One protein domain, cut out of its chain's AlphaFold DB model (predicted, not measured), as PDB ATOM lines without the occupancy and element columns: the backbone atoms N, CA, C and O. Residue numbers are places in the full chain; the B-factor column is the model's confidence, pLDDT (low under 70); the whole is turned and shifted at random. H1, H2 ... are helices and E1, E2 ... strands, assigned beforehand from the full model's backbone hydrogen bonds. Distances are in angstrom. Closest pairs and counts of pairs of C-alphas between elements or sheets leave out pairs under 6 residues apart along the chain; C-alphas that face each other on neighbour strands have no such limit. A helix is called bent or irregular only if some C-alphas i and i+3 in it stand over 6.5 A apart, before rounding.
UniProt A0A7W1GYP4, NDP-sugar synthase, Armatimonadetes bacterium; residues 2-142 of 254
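This is residues 2 to 142 of the 254 residues of the protein "NDP-sugar synthase" of Armatimonadetes bacterium (UniProt A0A7W1GYP4). A strongly twisted sheet of four strands runs through the middle, with H2 packed across one face and H5 slantwise over the other. H1 and H4 touch each other at one end of the body; at the other end lies H3, the element farthest from the mean of the C-alphas, and E2 and E6 form a separate small ribbon. The printed part has 141 residues with five named helices and six named strands, in the order H1 E1 E2 H2 E3 H3 E4 H4 H5 E5 E6. The large sheet is mixed, in the order E1 E4 E3 E5, and the class is mixed, helices and strands. The whole is compact, with a radius of gyration of the C-alphas of 14.5 A and spans of 42 by 32 by 29 A.

Start at E4, residues 92 to 100, an inner strand that bends by 75 degrees at Gly 96. E3, residues 44 to 50, is its antiparallel neighbour, with N 45 and O 99 at 2.8 A. E1, residues 17 to 20, is antiparallel to E4, with N 19 and O 98 at 2.8 A. E5, residues 130 to 135, is parallel to E3, with N 46 and O 131 at 2.8 A. H2, residues 30 to 40, is on the sheet at a height of 8.6 A, across the strands over E4 and E3; its closest C-alpha to E3 is His 37, 6.0 A from Thr 45. On the opposite face find H5, residues 115 to 125, at a height of 10.2 A, over E5 and only just over E3, where 3 of its C-alphas fall. H4, residues 102 to 106, only grazes the sheet and touches H1, residues 2 to 9, the closest C-alphas being Arg 6 and Ile 105 at 6.1 A. E2, residues 24 to 26, and E6, residues 139 to 141, are antiparallel, with N 140 and O 25 at 2.9 A. H3, residues 76 to 81, touches no helix. In H1, H2, H3 and H4 every O i to N i+4 pair is within hydrogen-bond range; in H5, 4 of 7 are.

Find C-alpha 2, where H1 begins, at (-15.057, -29.508, 19.802). E4 runs 19.6 A from C-alpha 92 at (-21.911, -11.742, 9.888), E3 runs 19.3 A and E5 16.3 A. H2 measures 15.5 A and H5 14.0 A; H5 is only just irregular, C-alphas 117 and 120 being 6.9 A apart. E6 ends at C-alpha 141, (-22.240, -12.498, 24.349).

The C-alphas farthest apart, of Gly 14 and Pro 85, are 42.6 A apart. The printed part has no cut. The link from E3 to H3, residues 51 to 75, is long. Mean pLDDT of the printed part is 92.3; residues 83, 84 and 86 are under 70.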
ATOM      1  N   GLY A   2     -14.672 -28.325  20.590       80.25
ATOM      2  CA  GLY A   2     -15.057 -29.508  19.802       80.25
ATOM      3  C   GLY A   2     -15.019 -30.836  20.574       80.25
ATOM      4  O   GLY A   2     -16.032 -31.518  20.655       80.25
ATOM      5  N   GLY A   3     -13.911 -31.168  21.243       85.06
ATOM      6  CA  GLY A   3     -13.818 -32.431  21.995       85.06
ATOM      7  C   GLY A   3     -14.879 -32.594  23.096       85.06
ATOM      8  O   GLY A   3     -15.284 -33.712  23.394       85.06
ATOM      9  N   ALA A   4     -15.386 -31.490  23.659       89.75
ATOM     10  CA  ALA A   4     -16.480 -31.533  24.631       89.75
ATOM     11  C   ALA A   4     -17.824 -31.887  23.972       89.75
ATOM     12  O   ALA A   4     -18.585 -32.652  24.555       89.75
ATOM     13  N   ILE A   5     -18.076 -31.392  22.752       92.62
ATOM     14  CA  ILE A   5     -19.248 -31.766  21.942       92.62
ATOM     15  C   ILE A   5     -19.213 -33.272  21.678       92.62
ATOM     16  O   ILE A   5     -20.176 -33.971  21.983       92.62
ATOM     17  N   ARG A   6     -18.073 -33.789  21.196       93.25
ATOM     18  CA  ARG A   6     -17.914 -35.225  20.929       93.25
ATOM     19  C   ARG A   6     -18.114 -36.072  22.184       93.25
ATOM     20  O   ARG A   6     -18.804 -37.077  22.135       93.25
ATOM     21  N   ASN A   7     -17.534 -35.655  23.305       92.94
ATOM     22  CA  ASN A   7     -17.677 -36.366  24.572       92.94
ATOM     23  C   ASN A   7     -19.125 -36.364  25.093       92.94
ATOM     24  O   ASN A   7     -19.561 -37.347  25.682       92.94
ATOM     25  N   ALA A   8     -19.873 -35.273  24.903       92.38
ATOM     26  CA  ALA A   8     -21.286 -35.226  25.272       92.38
ATOM     27  C   ALA A   8     -22.131 -36.153  24.383       92.38
ATOM     28  O   ALA A   8     -23.002 -36.853  24.891       92.38
ATOM     29  N   TYR A   9     -21.817 -36.202  23.087       93.81
ATOM     30  CA  TYR A   9     -22.514 -37.020  22.097       93.81
ATOM     31  C   TYR A   9     -22.542 -38.517  22.413       93.81
ATOM     32  O   TYR A   9     -23.513 -39.193  22.088       93.81
ATOM     33  N   ASP A  10     -21.529 -39.042  23.105       89.81
ATOM     34  CA  ASP A  10     -21.496 -40.453  23.511       89.81
ATOM     35  C   ASP A  10     -22.693 -40.853  24.408       89.81
ATOM     36  O   ASP A  10     -23.011 -42.038  24.517       89.81
ATOM     37  N   ALA A  11     -23.382 -39.888  25.032       91.56
ATOM     38  CA  ALA A  11     -24.604 -40.128  25.801       91.56
ATOM     39  C   ALA A  11     -25.884 -40.220  24.942       91.56
ATOM     40  O   ALA A  11     -26.894 -40.730  25.426       91.56
ATOM     41  N   PHE A  12     -25.853 -39.742  23.697       91.19
ATOM     42  CA  PHE A  12     -26.981 -39.702  22.753       91.19
ATOM     43  C   PHE A  12     -26.517 -40.010  21.311       91.19
ATOM     44  O   PHE A  12     -26.674 -39.196  20.398       91.19
ATOM     45  N   PRO A  13     -25.905 -41.188  21.077       89.81
ATOM     46  CA  PRO A  13     -25.400 -41.551  19.761       89.81
ATOM     47  C   PRO A  13     -26.545 -41.770  18.765       89.81
ATOM     48  O   PRO A  13     -27.553 -42.398  19.080       89.81
ATOM     49  N   GLY A  14     -26.339 -41.319  17.532       91.81
ATOM     50  CA  GLY A  14     -27.303 -41.384  16.434       91.81
ATOM     51  C   GLY A  14     -28.240 -40.179  16.318       91.81
ATOM     52  O   GLY A  14     -28.875 -40.041  15.276       91.81
ATOM     53  N   ASP A  15     -28.283 -39.294  17.318       92.56
ATOM     54  CA  ASP A  15     -29.203 -38.153  17.333       92.56
ATOM     55  C   ASP A  15     -28.581 -36.884  16.733       92.56
ATOM     56  O   ASP A  15     -27.389 -36.608  16.876       92.56
ATOM     57  N   GLU A  16     -29.398 -36.077  16.062       94.38
ATOM     58  CA  GLU A  16     -29.026 -34.703  15.733       94.38
ATOM     59  C   GLU A  16     -28.956 -33.860  17.006       94.38
ATOM     60  O   GLU A  16     -29.759 -34.026  17.927       94.38
ATOM     61  N   CYS A  17     -27.986 -32.949  17.067       96.62
ATOM     62  CA  CYS A  17     -27.744 -32.166  18.269       96.62
ATOM     63  C   CYS A  17     -27.829 -30.670  17.997       96.62
ATOM     64  O   CYS A  17     -27.158 -30.144  17.108       96.62
ATOM     65  N   VAL A  18     -28.567 -29.977  18.863       97.19
ATOM     66  CA  VAL A  18     -28.453 -28.528  19.021       97.19
ATOM     67  C   VAL A  18     -27.348 -28.251  20.037       97.19
ATOM     68  O   VAL A  18     -27.432 -28.655  21.197       97.19
ATOM     69  N   VAL A  19     -26.304 -27.564  19.597       95.88
ATOM     70  CA  VAL A  19     -25.143 -27.182  20.402       95.88
ATOM     71  C   VAL A  19     -25.150 -25.670  20.549       95.88
ATOM     72  O   VAL A  19     -25.303 -24.969  19.560       95.88
ATOM     73  N   PHE A  20     -24.953 -25.146  21.755       94.56
ATOM     74  CA  PHE A  20     -24.877 -23.703  21.963       94.56
ATOM     75  C   PHE A  20     -23.864 -23.322  23.040       94.56
ATOM     76  O   PHE A  20     -23.548 -24.107  23.938       94.56
ATOM     77  N   ASN A  21     -23.349 -22.103  22.931       93.31
ATOM     78  CA  ASN A  21     -22.452 -21.498  23.901       93.31
ATOM     79  C   ASN A  21     -23.220 -21.145  25.184       93.31
ATOM     80  O   ASN A  21     -24.325 -20.611  25.141       93.31
ATOM     81  N   GLY A  22     -22.634 -21.458  26.343       91.62
ATOM     82  CA  GLY A  22     -23.284 -21.273  27.649       91.62
ATOM     83  C   GLY A  22     -23.252 -19.840  28.196       91.62
ATOM     84  O   GLY A  22     -23.805 -19.590  29.263       91.62
ATOM     85  N   ASP A  23     -22.580 -18.922  27.509       91.19
ATOM     86  CA  ASP A  23     -22.362 -17.516  27.870       91.19
ATOM     87  C   ASP A  23     -23.109 -16.527  26.957       91.19
ATOM     88  O   ASP A  23     -22.939 -15.313  27.076       91.19
ATOM     89  N   VAL A  24     -23.984 -17.033  26.085       93.06
ATOM     90  CA  VAL A  24     -24.797 -16.232  25.166       93.06
ATOM     91  C   VAL A  24     -26.252 -16.210  25.628       93.06
ATOM     92  O   VAL A  24     -26.825 -17.243  25.973       93.06
ATOM     93  N   ILE A  25     -26.882 -15.035  25.577       92.88
ATOM     94  CA  ILE A  25     -28.340 -14.895  25.677       92.88
ATOM     95  C   ILE A  25     -28.882 -14.494  24.310       92.88
ATOM     96  O   ILE A  25     -28.403 -13.536  23.705       92.88
ATOM     97  N   HIS A  26     -29.900 -15.208  23.835       93.12
ATOM     98  CA  HIS A  26     -30.518 -14.945  22.542       93.12
ATOM     99  C   HIS A  26     -32.044 -15.094  22.565       93.12
ATOM    100  O   HIS A  26     -32.610 -15.784  23.411       93.12
ATOM    101  N   GLY A  27     -32.703 -14.474  21.587       92.06
ATOM    102  CA  GLY A  27     -34.139 -14.596  21.319       92.06
ATOM    103  C   GLY A  27     -34.500 -15.595  20.213       92.06
ATOM    104  O   GLY A  27     -35.648 -15.617  19.790       92.06
ATOM    105  N   PHE A  28     -33.539 -16.380  19.712       94.31
ATOM    106  CA  PHE A  28     -33.737 -17.246  18.543       94.31
ATOM    107  C   PHE A  28     -34.836 -18.308  18.717       94.31
ATOM    108  O   PHE A  28     -34.898 -18.998  19.737       94.31
ATOM    109  N   ASP A  29     -35.638 -18.508  17.666       94.56
ATOM    110  CA  ASP A  29     -36.556 -19.646  17.536       94.56
ATOM    111  C   ASP A  29     -35.783 -20.906  17.115       94.56
ATOM    112  O   ASP A  29     -35.557 -21.162  15.931       94.56
ATOM    113  N   ILE A  30     -35.375 -21.705  18.105       95.81
ATOM    114  CA  ILE A  30     -34.617 -22.948  17.894       95.81
ATOM    115  C   ILE A  30     -35.394 -23.947  17.025       95.81
ATOM    116  O   ILE A  30     -34.789 -24.645  16.213       95.81
ATOM    117  N   ALA A  31     -36.723 -24.002  17.137       96.81
ATOM    118  CA  ALA A  31     -37.524 -24.928  16.344       96.81
ATOM    119  C   ALA A  31     -37.536 -24.544  14.854       96.81
ATOM    120  O   ALA A  31     -37.517 -25.420  13.989       96.81
ATOM    121  N   ASP A  32     -37.537 -23.246  14.533       97.75
ATOM    122  CA  ASP A  32     -37.331 -22.763  13.161       97.75
ATOM    123  C   ASP A  32     -35.917 -23.066  12.644       97.75
ATOM    124  O   ASP A  32     -35.782 -23.457  11.485       97.75
ATOM    125  N   ILE A  33     -34.879 -22.941  13.481       98.19
ATOM    126  CA  ILE A  33     -33.493 -23.280  13.100       98.19
ATOM    127  C   ILE A  33     -33.390 -24.760  12.710       98.19
ATOM    128  O   ILE A  33     -32.904 -25.069  11.623       98.19
ATOM    129  N   VAL A  34     -33.884 -25.662  13.563       98.38
ATOM    130  CA  VAL A  34     -33.860 -27.115  13.310       98.38
ATOM    131  C   VAL A  34     -34.654 -27.462  12.050       98.38
ATOM    132  O   VAL A  34     -34.145 -28.141  11.167       98.38
ATOM    133  N   ARG A  35     -35.857 -26.898  11.875       98.25
ATOM    134  CA  ARG A  35     -36.641 -27.123  10.650       98.25
ATOM    135  C   ARG A  35     -35.871 -26.730   9.384       98.25
ATOM    136  O   ARG A  35     -35.889 -27.467   8.404       98.25
ATOM    137  N   LYS A  36     -35.202 -25.574   9.382       97.75
ATOM    138  CA  LYS A  36     -34.405 -25.125   8.227       97.75
ATOM    139  C   LYS A  36     -33.171 -25.999   7.991       97.75
ATOM    140  O   LYS A  36     -32.774 -26.163   6.837       97.75
ATOM    141  N   HIS A  37     -32.567 -26.531   9.055       98.44
ATOM    142  CA  HIS A  37     -31.478 -27.504   8.968       98.44
ATOM    143  C   HIS A  37     -31.941 -28.762   8.216       98.44
ATOM    144  O   HIS A  37     -31.337 -29.129   7.201       98.44
ATOM    145  N   ASP A  38     -33.080 -29.322   8.633       97.88
ATOM    146  CA  ASP A  38     -33.716 -30.488   8.013       97.88
ATOM    147  C   ASP A  38     -34.093 -30.240   6.546       97.88
ATOM    148  O   ASP A  38     -33.765 -31.033   5.664       97.88
ATOM    149  N   GLU A  39     -34.761 -29.117   6.256       97.44
ATOM    150  CA  GLU A  39     -35.217 -28.759   4.905       97.44
ATOM    151  C   GLU A  39     -34.058 -28.637   3.907       97.44
ATOM    152  O   GLU A  39     -34.206 -28.977   2.729       97.44
ATOM    153  N   ARG A  40     -32.892 -28.172   4.369       96.50
ATOM    154  CA  ARG A  40     -31.670 -28.081   3.555       96.50
ATOM    155  C   ARG A  40     -30.916 -29.408   3.470       96.50
ATOM    156  O   ARG A  40     -30.030 -29.544   2.621       96.50
ATOM    157  N   GLY A  41     -31.242 -30.376   4.329       97.38
ATOM    158  CA  GLY A  41     -30.458 -31.592   4.522       97.38
ATOM    159  C   GLY A  41     -29.000 -31.252   4.816       97.38
ATOM    160  O   GLY A  41     -28.110 -31.779   4.137       97.38
ATOM    161  N   ALA A  42     -28.800 -30.280   5.710       98.38
ATOM    162  CA  ALA A  42     -27.503 -29.772   6.120       98.38
ATOM    163  C   ALA A  42     -26.789 -30.775   7.033       98.38
ATOM    164  O   ALA A  42     -27.419 -31.550   7.740       98.38
ATOM    165  N   ASP A  43     -25.460 -30.748   7.029       98.56
ATOM    166  CA  ASP A  43     -24.662 -31.478   8.017       98.56
ATOM    167  C   ASP A  43     -24.391 -30.604   9.242       98.56
ATOM    168  O   ASP A  43     -24.318 -31.088  10.371       98.56
ATOM    169  N   VAL A  44     -24.256 -29.295   9.013       98.56
ATOM    170  CA  VAL A  44     -24.096 -28.282  10.054       98.56
ATOM    171  C   VAL A  44     -24.855 -27.018   9.652       98.56
ATOM    172  O   VAL A  44     -24.685 -26.503   8.547       98.56
ATOM    173  N   THR A  45     -25.651 -26.472  10.566       98.69
ATOM    174  CA  THR A  45     -26.199 -25.115  10.456       98.69
ATOM    175  C   THR A  45     -25.601 -24.239  11.543       98.69
ATOM    176  O   THR A  45     -25.701 -24.575  12.719       98.69
ATOM    177  N   LEU A  46     -24.987 -23.124  11.151       98.38
ATOM    178  CA  LEU A  46     -24.435 -22.114  12.050       98.38
ATOM    179  C   LEU A  46     -25.417 -20.949  12.165       98.38
ATOM    180  O   LEU A  46     -25.767 -20.346  11.149       98.38
ATOM    181  N   THR A  47     -25.836 -20.585  13.375       98.25
ATOM    182  CA  THR A  47     -26.554 -19.318  13.557       98.25
ATOM    183  C   THR A  47     -25.585 -18.159  13.449       98.25
ATOM    184  O   THR A  47     -24.538 -18.172  14.107       98.25
ATOM    185  N   LEU A  48     -25.956 -17.149  12.672       98.00
ATOM    186  CA  LEU A  48     -25.162 -15.947  12.467       98.00
ATOM    187  C   LEU A  48     -25.916 -14.710  12.936       98.00
ATOM    188  O   LEU A  48     -27.141 -14.653  12.846       98.00
ATOM    189  N   HIS A  49     -25.177 -13.707  13.393       96.88
ATOM    190  CA  HIS A  49     -25.725 -12.413  13.776       96.88
ATOM    191  C   HIS A  49     -24.956 -11.296  13.074       96.88
ATOM    192  O   HIS A  49     -23.742 -11.385  12.912       96.88
ATOM    193  N   GLU A  50     -25.656 -10.256  12.633       95.06
ATOM    194  CA  GLU A  50     -25.029  -9.110  11.977       95.06
ATOM    195  C   GLU A  50     -24.640  -8.062  13.022       95.06
ATOM    196  O   GLU A  50     -25.467  -7.646  13.835       95.06
ATOM    197  N   VAL A  51     -23.381  -7.622  13.015       91.25
ATOM    198  CA  VAL A  51     -22.888  -6.605  13.951       91.25
ATOM    199  C   VAL A  51     -22.076  -5.540  13.229       91.25
ATOM    200  O   VAL A  51     -21.249  -5.834  12.380       91.25
ATOM    201  N   ALA A  52     -22.211  -4.283  13.652       87.31
ATOM    202  CA  ALA A  52     -21.491  -3.165  13.030       87.31
ATOM    203  C   ALA A  52     -19.959  -3.192  13.235       87.31
ATOM    204  O   ALA A  52     -19.231  -2.403  12.637       87.31
ATOM    205  N   ARG A  53     -19.455  -4.012  14.169       85.50
ATOM    206  CA  ARG A  53     -18.022  -4.136  14.486       85.50
ATOM    207  C   ARG A  53     -17.646  -5.613  14.668       85.50
ATOM    208  O   ARG A  53     -17.451  -6.041  15.807       85.50
ATOM    209  N   PRO A  54     -17.527  -6.377  13.571       86.62
ATOM    210  CA  PRO A  54     -17.349  -7.831  13.618       86.62
ATOM    211  C   PRO A  54     -15.935  -8.270  14.027       86.62
ATOM    212  O   PRO A  54     -15.765  -9.361  14.550       86.62
ATOM    213  N   HIS A  55     -14.929  -7.400  13.895       81.94
ATOM    214  CA  HIS A  55     -13.493  -7.690  14.072       81.94
ATOM    215  C   HIS A  55     -13.044  -8.277  15.431       81.94
ATOM    216  O   HIS A  55     -11.868  -8.604  15.593       81.94
ATOM    217  N   VAL A  56     -13.914  -8.348  16.442       83.69
ATOM    218  CA  VAL A  56     -13.626  -9.006  17.735       83.69
ATOM    219  C   VAL A  56     -14.223 -10.417  17.834       83.69
ATOM    220  O   VAL A  56     -13.945 -11.126  18.801       83.69
ATOM    221  N   TYR A  57     -14.998 -10.830  16.835       88.31
ATOM    222  CA  TYR A  57     -15.719 -12.096  16.750       88.31
ATOM    223  C   TYR A  57     -15.226 -12.930  15.566       88.31
ATOM    224  O   TYR A  57     -14.566 -12.410  14.669       88.31
ATOM    225  N   GLY A  58     -15.557 -14.224  15.562       91.00
ATOM    226  CA  GLY A  58     -15.372 -15.070  14.386       91.00
ATOM    227  C   GLY A  58     -16.369 -14.696  13.293       91.00
ATOM    228  O   GLY A  58     -17.577 -14.741  13.539       91.00
ATOM    229  N   VAL A  59     -15.873 -14.326  12.112       94.12
ATOM    230  CA  VAL A  59     -16.707 -13.937  10.965       94.12
ATOM    231  C   VAL A  59     -16.958 -15.114  10.032       94.12
ATOM    232  O   VAL A  59     -16.112 -16.002   9.874       94.12
ATOM    233  N   VAL A  60     -18.144 -15.132   9.428       96.88
ATOM    234  CA  VAL A  60     -18.639 -16.271   8.649       96.88
ATOM    235  C   VAL A  60     -19.244 -15.776   7.328       96.88
ATOM    236  O   VAL A  60     -20.440 -15.483   7.270       96.88
ATOM    237  N   PRO A  61     -18.439 -15.641   6.256       96.38
ATOM    238  CA  PRO A  61     -18.947 -15.248   4.946       96.38
ATOM    239  C   PRO A  61     -19.870 -16.323   4.359       96.38
ATOM    240  O   PRO A  61     -19.614 -17.526   4.483       96.38
ATOM    241  N   LEU A  62     -20.928 -15.876   3.680       97.31
ATOM    242  CA  LEU A  62     -21.921 -16.736   3.038       97.31
ATOM    243  C   LEU A  62     -21.902 -16.598   1.513       97.31
ATOM    244  O   LEU A  62     -21.683 -15.513   0.976       97.31
ATOM    245  N   GLY A  63     -22.183 -17.702   0.822       95.81
ATOM    246  CA  GLY A  63     -22.504 -17.721  -0.603       95.81
ATOM    247  C   GLY A  63     -23.956 -17.327  -0.886       95.81
ATOM    248  O   GLY A  63     -24.755 -17.127   0.028       95.81
ATOM    249  N   GLU A  64     -24.321 -17.252  -2.170       92.50
ATOM    250  CA  GLU A  64     -25.669 -16.839  -2.602       92.50
ATOM    251  C   GLU A  64     -26.791 -17.766  -2.093       92.50
ATOM    252  O   GLU A  64     -27.901 -17.296  -1.846       92.50
ATOM    253  N   GLY A  65     -26.518 -19.064  -1.907       92.94
ATOM    254  CA  GLY A  65     -27.464 -20.041  -1.354       92.94
ATOM    255  C   GLY A  65     -27.444 -20.133   0.178       92.94
ATOM    256  O   GLY A  65     -28.183 -20.926   0.765       92.94
ATOM    257  N   GLY A  66     -26.629 -19.310   0.847       95.88
ATOM    258  CA  GLY A  66     -26.420 -19.346   2.293       95.88
ATOM    259  C   GLY A  66     -25.450 -20.435   2.757       95.88
ATOM    260  O   GLY A  66     -25.402 -20.729   3.954       95.88
ATOM    261  N   GLU A  67     -24.704 -21.058   1.844       98.00
ATOM    262  CA  GLU A  67     -23.583 -21.939   2.168       98.00
ATOM    263  C   GLU A  67     -22.488 -21.138   2.872       98.00
ATOM    264  O   GLU A  67     -22.169 -20.016   2.473       98.00
ATOM    265  N   VAL A  68     -21.878 -21.719   3.899       97.81
ATOM    266  CA  VAL A  68     -20.741 -21.098   4.579       97.81
ATOM    267  C   VAL A  68     -19.497 -21.235   3.706       97.81
ATOM    268  O   VAL A  68     -19.083 -22.343   3.376       97.81
ATOM    269  N   GLN A  69     -18.884 -20.107   3.349       96.31
ATOM    270  CA  GLN A  69     -17.676 -20.073   2.514       96.31
ATOM    271  C   GLN A  69     -16.385 -20.181   3.329       96.31
ATOM    272  O   GLN A  69     -15.338 -20.537   2.793       96.31
ATOM    273  N   GLY A  70     -16.452 -19.868   4.620       94.25
ATOM    274  CA  GLY A  70     -15.316 -19.899   5.524       94.25
ATOM    275  C   GLY A  70     -15.731 -19.608   6.958       94.25
ATOM    276  O   GLY A  70     -16.835 -19.135   7.219       94.25
ATOM    277  N   PHE A  71     -14.828 -19.893   7.890       95.00
ATOM    278  CA  PHE A  71     -14.967 -19.526   9.293       95.00
ATOM    279  C   PHE A  71     -13.653 -18.894   9.742       95.00
ATOM    280  O   PHE A  71     -12.615 -19.563   9.784       95.00
ATOM    281  N   HIS A  72     -13.674 -17.599  10.040       91.88
ATOM    282  CA  HIS A  72     -12.463 -16.821  10.277       91.88
ATOM    283  C   HIS A  72     -12.449 -16.278  11.701       91.88
ATOM    284  O   HIS A  72     -13.063 -15.265  12.023       91.88
ATOM    285  N   GLU A  73     -11.726 -16.979  12.570       89.44
ATOM    286  CA  GLU A  73     -11.520 -16.572  13.957       89.44
ATOM    287  C   GLU A  73     -10.399 -15.535  14.082       89.44
ATOM    288  O   GLU A  73      -9.267 -15.819  13.666       89.44
ATOM    289  N   PRO A  74     -10.636 -14.378  14.726       86.00
ATOM    290  CA  PRO A  74      -9.583 -13.406  14.933       86.00
ATOM    291  C   PRO A  74      -8.521 -13.955  15.904       86.00
ATOM    292  O   PRO A  74      -8.815 -14.800  16.769       86.00
ATOM    293  N   PRO A  75      -7.269 -13.470  15.810       84.81
ATOM    294  CA  PRO A  75      -6.220 -13.797  16.765       84.81
ATOM    295  C   PRO A  75      -6.610 -13.432  18.203       84.81
ATOM    296  O   PRO A  75      -7.269 -12.422  18.455       84.81
ATOM    297  N   ASP A  76      -6.130 -14.205  19.181       83.31
ATOM    298  CA  ASP A  76      -6.459 -13.965  20.595       83.31
ATOM    299  C   ASP A  76      -6.029 -12.569  21.083       83.31
ATOM    300  O   ASP A  76      -6.627 -12.018  22.004       83.31
ATOM    301  N   GLU A  77      -4.968 -12.004  20.506       81.62
ATOM    302  CA  GLU A  77      -4.497 -10.650  20.817       81.62
ATOM    303  C   GLU A  77      -5.533  -9.588  20.426       81.62
ATOM    304  O   GLU A  77      -5.824  -8.698  21.223       81.62
ATOM    305  N   GLN A  78      -6.166  -9.741  19.261       80.56
ATOM    306  CA  GLN A  78      -7.225  -8.857  18.770       80.56
ATOM    307  C   GLN A  78      -8.475  -8.947  19.657       80.56
ATOM    308  O   GLN A  78      -9.015  -7.922  20.084       80.56
ATOM    309  N   LYS A  79      -8.872 -10.167  20.051       79.12
ATOM    310  CA  LYS A  79      -9.968 -10.381  21.015       79.12
ATOM    311  C   LYS A  79      -9.685  -9.719  22.367       79.12
ATOM    312  O   LYS A  79     -10.571  -9.104  22.957       79.12
ATOM    313  N   ARG A  80      -8.444  -9.809  22.865       78.75
ATOM    314  CA  ARG A  80      -8.027  -9.185  24.136       78.75
ATOM    315  C   ARG A  80      -7.990  -7.662  24.056       78.75
ATOM    316  O   ARG A  80      -8.442  -7.007  24.992       78.75
ATOM    317  N   ALA A  81      -7.471  -7.117  22.960       79.12
ATOM    318  CA  ALA A  81      -7.413  -5.679  22.723       79.12
ATOM    319  C   ALA A  81      -8.807  -5.068  22.509       79.12
ATOM    320  O   ALA A  81      -8.983  -3.870  22.725       79.12
ATOM    321  N   LYS A  82      -9.795  -5.890  22.120       71.88
ATOM    322  CA  LYS A  82     -11.172  -5.472  21.808       71.88
ATOM    323  C   LYS A  82     -11.195  -4.341  20.779       71.88
ATOM    324  O   LYS A  82     -11.971  -3.392  20.875       71.88
ATOM    325  N   GLY A  83     -10.284  -4.466  19.822       67.69
ATOM    326  CA  GLY A  83     -10.012  -3.536  18.745       67.69
ATOM    327  C   GLY A  83      -9.179  -4.250  17.688       67.69
ATOM    328  O   GLY A  83      -8.490  -5.224  17.983       67.69
ATOM    329  N   GLY A  84      -9.261  -3.782  16.456       68.19
ATOM    330  CA  GLY A  84      -8.589  -4.378  15.311       68.19
ATOM    331  C   GLY A  84      -8.955  -3.617  14.042       68.19
ATOM    332  O   GLY A  84      -9.814  -2.730  14.099       68.19
ATOM    333  N   PRO A  85      -8.295  -3.909  12.910       71.19
ATOM    334  CA  PRO A  85      -8.741  -3.386  11.626       71.19
ATOM    335  C   PRO A  85     -10.194  -3.808  11.368       71.19
ATOM    336  O   PRO A  85     -10.653  -4.822  11.898       71.19
ATOM    337  N   ALA A  86     -10.922  -3.008  10.587       68.75
ATOM    338  CA  ALA A  86     -12.249  -3.402  10.131       68.75
ATOM    339  C   ALA A  86     -12.150  -4.728   9.365       68.75
ATOM    340  O   ALA A  86     -11.177  -4.948   8.642       68.75
ATOM    341  N   ASP A  87     -13.139  -5.598   9.555       72.88
ATOM    342  CA  ASP A  87     -13.254  -6.795   8.735       72.88
ATOM    343  C   ASP A  87     -13.834  -6.391   7.378       72.88
ATOM    344  O   ASP A  87     -14.825  -5.664   7.319       72.88
ATOM    345  N   GLU A  88     -13.182  -6.799   6.293       75.06
ATOM    346  CA  GLU A  88     -13.616  -6.479   4.929       75.06
ATOM    347  C   GLU A  88     -14.409  -7.630   4.287       75.06
ATOM    348  O   GLU A  88     -14.883  -7.491   3.160       75.06
ATOM    349  N   GLN A  89     -14.542  -8.775   4.965       80.62
ATOM    350  CA  GLN A  89     -15.190  -9.966   4.424       80.62
ATOM    351  C   GLN A  89     -16.699  -9.942   4.658       80.62
ATOM    352  O   GLN A  89     -17.466 -10.195   3.729       80.62
ATOM    353  N   THR A  90     -17.136  -9.684   5.895       91.69
ATOM    354  CA  THR A  90     -18.559  -9.676   6.258       91.69
ATOM    355  C   THR A  90     -18.812  -9.065   7.641       91.69
ATOM    356  O   THR A  90     -17.946  -9.093   8.513       91.69
ATOM    357  N   ASP A  91     -20.043  -8.596   7.856       93.56
ATOM    358  CA  ASP A  91     -20.571  -8.194   9.166       93.56
ATOM    359  C   ASP A  91     -21.270  -9.349   9.912       93.56
ATOM    360  O   ASP A  91     -21.757  -9.172  11.032       93.56
ATOM    361  N   LEU A  92     -21.316 -10.542   9.307       96.69
ATOM    362  CA  LEU A  92     -21.911 -11.742   9.888       96.69
ATOM    363  C   LEU A  92     -20.921 -12.459  10.805       96.69
ATOM    364  O   LEU A  92     -19.889 -12.972  10.367       96.69
ATOM    365  N   ILE A  93     -21.279 -12.543  12.081       95.94
ATOM    366  CA  ILE A  93     -20.503 -13.230  13.106       95.94
ATOM    367  C   ILE A  93     -21.161 -14.541  13.522       95.94
ATOM    368  O   ILE A  93     -22.379 -14.704  13.445       95.94
ATOM    369  N   ASN A  94     -20.350 -15.462  14.026       96.12
ATOM    370  CA  ASN A  94     -20.817 -16.638  14.741       96.12
ATOM    371  C   ASN A  94     -21.658 -16.237  15.969       96.12
ATOM    372  O   ASN A  94     -21.143 -15.604  16.890       96.12
ATOM    373  N   ALA A  95     -22.925 -16.652  16.007       96.19
ATOM    374  CA  ALA A  95     -23.831 -16.362  17.119       96.19
ATOM    375  C   ALA A  95     -23.846 -17.457  18.205       96.19
ATOM    376  O   ALA A  95     -24.561 -17.327  19.199       96.19
ATOM    377  N   GLY A  96     -23.042 -18.515  18.051       95.00
ATOM    378  CA  GLY A  96     -22.809 -19.496  19.107       95.00
ATOM    379  C   GLY A  96     -23.904 -20.547  19.283       95.00
ATOM    380  O   GLY A  96     -23.928 -21.174  20.335       95.00
ATOM    381  N   LEU A  97     -24.791 -20.752  18.302       97.50
ATOM    382  CA  LEU A  97     -25.727 -21.881  18.245       97.50
ATOM    383  C   LEU A  97     -25.554 -22.641  16.925       97.50
ATOM    384  O   LEU A  97     -25.443 -22.059  15.844       97.50
ATOM    385  N   TYR A  98     -25.519 -23.964  17.024       97.75
ATOM    386  CA  TYR A  98     -25.292 -24.882  15.923       97.75
ATOM    387  C   TYR A  98     -26.315 -26.010  15.952       97.75
ATOM    388  O   TYR A  98     -26.635 -26.529  17.018       97.75
ATOM    389  N   VAL A  99     -26.770 -26.435  14.780       98.38
ATOM    390  CA  VAL A  99     -27.439 -27.729  14.605       98.38
ATOM    391  C   VAL A  99     -26.480 -28.624  13.838       98.38
ATOM    392  O   VAL A  99     -25.942 -28.198  12.814       98.38
ATOM    393  N   MET A 100     -26.181 -29.807  14.371       98.19
ATOM    394  CA  MET A 100     -25.155 -30.696  13.828       98.19
ATOM    395  C   MET A 100     -25.676 -32.119  13.674       98.19
ATOM    396  O   MET A 100     -26.193 -32.710  14.628       98.19
ATOM    397  N   SER A 101     -25.439 -32.689  12.495       97.81
ATOM    398  CA  SER A 101     -25.762 -34.076  12.207       97.81
ATOM    399  C   SER A 101     -24.864 -35.041  13.002       97.81
ATOM    400  O   SER A 101     -23.708 -34.713  13.312       97.81
ATOM    401  N   PRO A 102     -25.346 -36.268  13.280       97.00
ATOM    402  CA  PRO A 102     -24.541 -37.363  13.826       97.00
ATOM    403  C   PRO A 102     -23.179 -37.516  13.144       97.00
ATOM    404  O   PRO A 102     -22.136 -37.548  13.798       97.00
ATOM    405  N   ALA A 103     -23.193 -37.550  11.809       96.75
ATOM    406  CA  ALA A 103     -22.011 -37.777  10.994       96.75
ATOM    407  C   ALA A 103     -20.988 -36.646  11.157       96.75
ATOM    408  O   ALA A 103     -19.800 -36.926  11.305       96.75
ATOM    409  N   ALA A 104     -21.435 -35.387  11.199       97.12
ATOM    410  CA  ALA A 104     -20.552 -34.248  11.425       97.12
ATOM    411  C   ALA A 104     -19.903 -34.307  12.817       97.12
ATOM    412  O   ALA A 104     -18.690 -34.116  12.940       97.12
ATOM    413  N   ILE A 105     -20.670 -34.631  13.864       96.50
ATOM    414  CA  ILE A 105     -20.149 -34.749  15.235       96.50
ATOM    415  C   ILE A 105     -19.135 -35.893  15.353       96.50
ATOM    416  O   ILE A 105     -18.122 -35.748  16.037       96.50
ATOM    417  N   GLU A 106     -19.360 -37.017  14.675       95.12
ATOM    418  CA  GLU A 106     -18.451 -38.171  14.674       95.12
ATOM    419  C   GLU A 106     -17.074 -37.882  14.063       95.12
ATOM    420  O   GLU A 106     -16.098 -38.543  14.425       95.12
ATOM    421  N   THR A 107     -16.952 -36.864  13.205       95.06
ATOM    422  CA  THR A 107     -15.643 -36.421  12.689       95.06
ATOM    423  C   THR A 107     -14.791 -35.702  13.737       95.06
ATOM    424  O   THR A 107     -13.570 -35.583  13.572       95.06
ATOM    425  N   ILE A 108     -15.413 -35.201  14.808       94.88
ATOM    426  CA  ILE A 108     -14.741 -34.404  15.827       94.88
ATOM    427  C   ILE A 108     -13.874 -35.333  16.683       94.88
ATOM    428  O   ILE A 108     -14.373 -36.307  17.254       94.88
ATOM    429  N   PRO A 109     -12.571 -35.042  16.842       90.94
ATOM    430  CA  PRO A 109     -11.713 -35.893  17.645       90.94
ATOM    431  C   PRO A 109     -12.065 -35.768  19.136       90.94
ATOM    432  O   PRO A 109     -12.336 -34.679  19.637       90.94
ATOM    433  N   LEU A 110     -11.970 -36.880  19.872       87.19
ATOM    434  CA  LEU A 110     -12.184 -36.935  21.331       87.19
ATOM    435  C   LEU A 110     -11.143 -36.139  22.145       87.19
ATOM    436  O   LEU A 110     -11.299 -35.942  23.348       87.19
ATOM    437  N   GLN A 111     -10.060 -35.686  21.511       89.00
ATOM    438  CA  GLN A 111      -9.035 -34.869  22.157       89.00
ATOM    439  C   GLN A 111      -9.416 -33.382  22.188       89.00
ATOM    440  O   GLN A 111     -10.399 -32.941  21.595       89.00
ATOM    441  N   ARG A 112      -8.597 -32.567  22.861       87.31
ATOM    442  CA  ARG A 112      -8.766 -31.111  22.845       87.31
ATOM    443  C   ARG A 112      -8.679 -30.591  21.406       87.31
ATOM    444  O   ARG A 112      -7.608 -30.618  20.816       87.31
ATOM    445  N   CYS A 113      -9.785 -30.045  20.918       90.56
ATOM    446  CA  CYS A 113      -9.853 -29.279  19.677       90.56
ATOM    447  C   CYS A 113     -10.801 -28.079  19.831       90.56
ATOM    448  O   CYS A 113     -11.688 -28.051  20.707       90.56
ATOM    449  N   ASN A 114     -10.598 -27.057  19.008       90.44
ATOM    450  CA  ASN A 114     -11.489 -25.915  18.877       90.44
ATOM    451  C   ASN A 114     -12.438 -26.122  17.687       90.44
ATOM    452  O   ASN A 114     -11.992 -26.304  16.559       90.44
ATOM    453  N   VAL A 115     -13.747 -26.071  17.942       92.69
ATOM    454  CA  VAL A 115     -14.752 -26.246  16.887       92.69
ATOM    455  C   VAL A 115     -14.653 -25.147  15.819       92.69
ATOM    456  O   VAL A 115     -14.664 -25.444  14.632       92.69
ATOM    457  N   GLU A 116     -14.410 -23.907  16.236       91.81
ATOM    458  CA  GLU A 116     -14.381 -22.714  15.383       91.81
ATOM    459  C   GLU A 116     -13.098 -22.619  14.548       91.81
ATOM    460  O   GLU A 116     -13.120 -22.162  13.411       91.81
ATOM    461  N   ARG A 117     -11.964 -23.068  15.104       91.19
ATOM    462  CA  ARG A 117     -10.651 -22.977  14.435       91.19
ATOM    463  C   ARG A 117     -10.234 -24.235  13.689       91.19
ATOM    464  O   ARG A 117      -9.364 -24.151  12.833       91.19
ATOM    465  N   GLU A 118     -10.781 -25.393  14.051       93.44
ATOM    466  CA  GLU A 118     -10.316 -26.680  13.522       93.44
ATOM    467  C   GLU A 118     -11.441 -27.491  12.878       93.44
ATOM    468  O   GLU A 118     -11.217 -28.093  11.835       93.44
ATOM    469  N   VAL A 119     -12.642 -27.527  13.468       95.12
ATOM    470  CA  VAL A 119     -13.722 -28.406  12.982       95.12
ATOM    471  C   VAL A 119     -14.484 -27.764  11.828       95.12
ATOM    472  O   VAL A 119     -14.519 -28.344  10.748       95.12
ATOM    473  N   PHE A 120     -15.072 -26.579  12.019       96.38
ATOM    474  CA  PHE A 120     -15.855 -25.934  10.963       96.38
ATOM    475  C   PHE A 120     -15.023 -25.652   9.707       96.38
ATOM    476  O   PHE A 120     -15.477 -26.061   8.638       96.38
ATOM    477  N   PRO A 121     -13.802 -25.073   9.788       96.00
ATOM    478  CA  PRO A 121     -12.964 -24.897   8.603       96.00
ATOM    479  C   PRO A 121     -12.712 -26.208   7.854       96.00
ATOM    480  O   PRO A 121     -12.884 -26.263   6.641       96.00
ATOM    481  N   LYS A 122     -12.404 -27.292   8.580       96.38
ATOM    482  CA  LYS A 122     -12.170 -28.609   7.984       96.38
ATOM    483  C   LYS A 122     -13.416 -29.166   7.290       96.38
ATOM    484  O   LYS A 122     -13.307 -29.664   6.177       96.38
ATOM    485  N   LEU A 123     -14.589 -29.085   7.922       97.50
ATOM    486  CA  LEU A 123     -15.843 -29.556   7.319       97.50
ATOM    487  C   LEU A 123     -16.173 -28.778   6.037       97.50
ATOM    488  O   LEU A 123     -16.574 -29.376   5.041       97.50
ATOM    489  N   ILE A 124     -15.953 -27.461   6.041       97.06
ATOM    490  CA  ILE A 124     -16.134 -26.607   4.859       97.06
ATOM    491  C   ILE A 124     -15.165 -27.028   3.740       97.06
ATOM    492  O   ILE A 124     -15.593 -27.244   2.608       97.06
ATOM    493  N   GLU A 125     -13.877 -27.206   4.049       97.06
ATOM    494  CA  GLU A 125     -12.848 -27.631   3.083       97.06
ATOM    495  C   GLU A 125     -13.109 -29.028   2.497       97.06
ATOM    496  O   GLU A 125     -12.846 -29.271   1.319       97.06
ATOM    497  N   GLU A 126     -13.648 -29.946   3.299       97.31
ATOM    498  CA  GLU A 126     -14.011 -31.305   2.881       97.31
ATOM    499  C   GLU A 126     -15.339 -31.369   2.097       97.31
ATOM    500  O   GLU A 126     -15.709 -32.437   1.608       97.31
ATOM    501  N   GLY A 127     -16.037 -30.241   1.927       96.94
ATOM    502  CA  GLY A 127     -17.255 -30.141   1.120       96.94
ATOM    503  C   GLY A 127     -18.524 -30.632   1.818       96.94
ATOM    504  O   GLY A 127     -19.494 -30.988   1.143       96.94
ATOM    505  N   TRP A 128     -18.532 -30.662   3.153       98.50
ATOM    506  CA  TRP A 128     -19.742 -30.933   3.929       98.50
ATOM    507  C   TRP A 128     -20.772 -29.816   3.737       98.50
ATOM    508  O   TRP A 128     -20.436 -28.668   3.435       98.50
ATOM    509  N   LYS A 129     -22.053 -30.130   3.944       98.38
ATOM    510  CA  LYS A 129     -23.145 -29.167   3.776       98.38
ATOM    511  C   LYS A 129     -23.270 -28.256   4.993       98.38
ATOM    512  O   LYS A 129     -24.113 -28.478   5.865       98.38
ATOM    513  N   VAL A 130     -22.425 -27.232   5.043       98.62
ATOM    514  CA  VAL A 130     -22.421 -26.225   6.107       98.62
ATOM    515  C   VAL A 130     -23.175 -24.977   5.645       98.62
ATOM    516  O   VAL A 130     -22.811 -24.358   4.647       98.62
ATOM    517  N   PHE A 131     -24.220 -24.591   6.374       98.69
ATOM    518  CA  PHE A 131     -25.069 -23.442   6.040       98.69
ATOM    519  C   PHE A 131     -25.142 -22.423   7.176       98.69
ATOM    520  O   PHE A 131     -25.154 -22.791   8.347       98.69
ATOM    521  N   GLY A 132     -25.241 -21.144   6.822       98.25
ATOM    522  CA  GLY A 132     -25.551 -20.071   7.761       98.25
ATOM    523  C   GLY A 132     -27.054 -19.815   7.845       98.25
ATOM    524  O   GLY A 132     -27.746 -19.771   6.824       98.25
ATOM    525  N   ASP A 133     -27.549 -19.600   9.057       98.12
ATOM    526  CA  ASP A 133     -28.897 -19.109   9.336       98.12
ATOM    527  C   ASP A 133     -28.792 -17.773  10.086       98.12
ATOM    528  O   ASP A 133     -28.430 -17.712  11.262       98.12
ATOM    529  N   VAL A 134     -29.032 -16.680   9.358       97.75
ATOM    530  CA  VAL A 134     -28.868 -15.311   9.864       97.75
ATOM    531  C   VAL A 134     -30.073 -14.922  10.720       97.75
ATOM    532  O   VAL A 134     -31.222 -15.046  10.288       97.75
ATOM    533  N   ARG A 135     -29.809 -14.425  11.930       96.19
ATOM    534  CA  ARG A 135     -30.815 -14.054  12.928       96.19
ATOM    535  C   ARG A 135     -30.723 -12.579  13.291       96.19
ATOM    536  O   ARG A 135     -29.656 -12.086  13.643       96.19
ATOM    537  N   GLY A 136     -31.869 -11.902  13.247       93.31
ATOM    538  CA  GLY A 136     -32.027 -10.506  13.674       93.31
ATOM    539  C   GLY A 136     -32.624 -10.348  15.075       93.31
ATOM    540  O   GLY A 136     -32.884  -9.225  15.501       93.31
ATOM    541  N   ASP A 137     -32.890 -11.456  15.771       93.19
ATOM    542  CA  ASP A 137     -33.416 -11.436  17.136       93.19
ATOM    543  C   ASP A 137     -32.363 -10.925  18.132       93.19
ATOM    544  O   ASP A 137     -31.184 -10.789  17.802       93.19
ATOM    545  N   TYR A 138     -32.784 -10.671  19.376       94.00
ATOM    546  CA  TYR A 138     -31.864 -10.285  20.448       94.00
ATOM    547  C   TYR A 138     -30.719 -11.294  20.571       94.00
ATOM    548  O   TYR A 138     -30.961 -12.503  20.587       94.00
ATOM    549  N   TRP A 139     -29.496 -10.794  20.705       94.81
ATOM    550  CA  TRP A 139     -28.300 -11.594  20.915       94.81
ATOM    551  C   TRP A 139     -27.283 -10.789  21.721       94.81
ATOM    552  O   TRP A 139     -27.043  -9.615  21.434       94.81
ATOM    553  N   ILE A 140     -26.681 -11.418  22.726       93.31
ATOM    554  CA  ILE A 140     -25.576 -10.838  23.485       93.31
ATOM    555  C   ILE A 140     -24.633 -11.933  23.990       93.31
ATOM    556  O   ILE A 140     -25.061 -12.905  24.610       93.31
ATOM    557  N   ASP A 141     -23.338 -11.738  23.745       92.00
ATOM    558  CA  ASP A 141     -22.240 -12.498  24.349       92.00
ATOM    559  C   ASP A 141     -21.812 -11.831  25.669       92.00
ATOM    560  O   ASP A 141     -21.368 -10.673  25.693       92.00
ATOM    561  N   ILE A 142     -21.978 -12.534  26.792       91.94
ATOM    562  CA  ILE A 142     -21.758 -11.995  28.137       91.94
ATOM    563  C   ILE A 142     -20.290 -12.166  28.549       91.94
ATOM    564  O   ILE A 142     -19.923 -13.008  29.366       91.94
TER     565      ILE A 142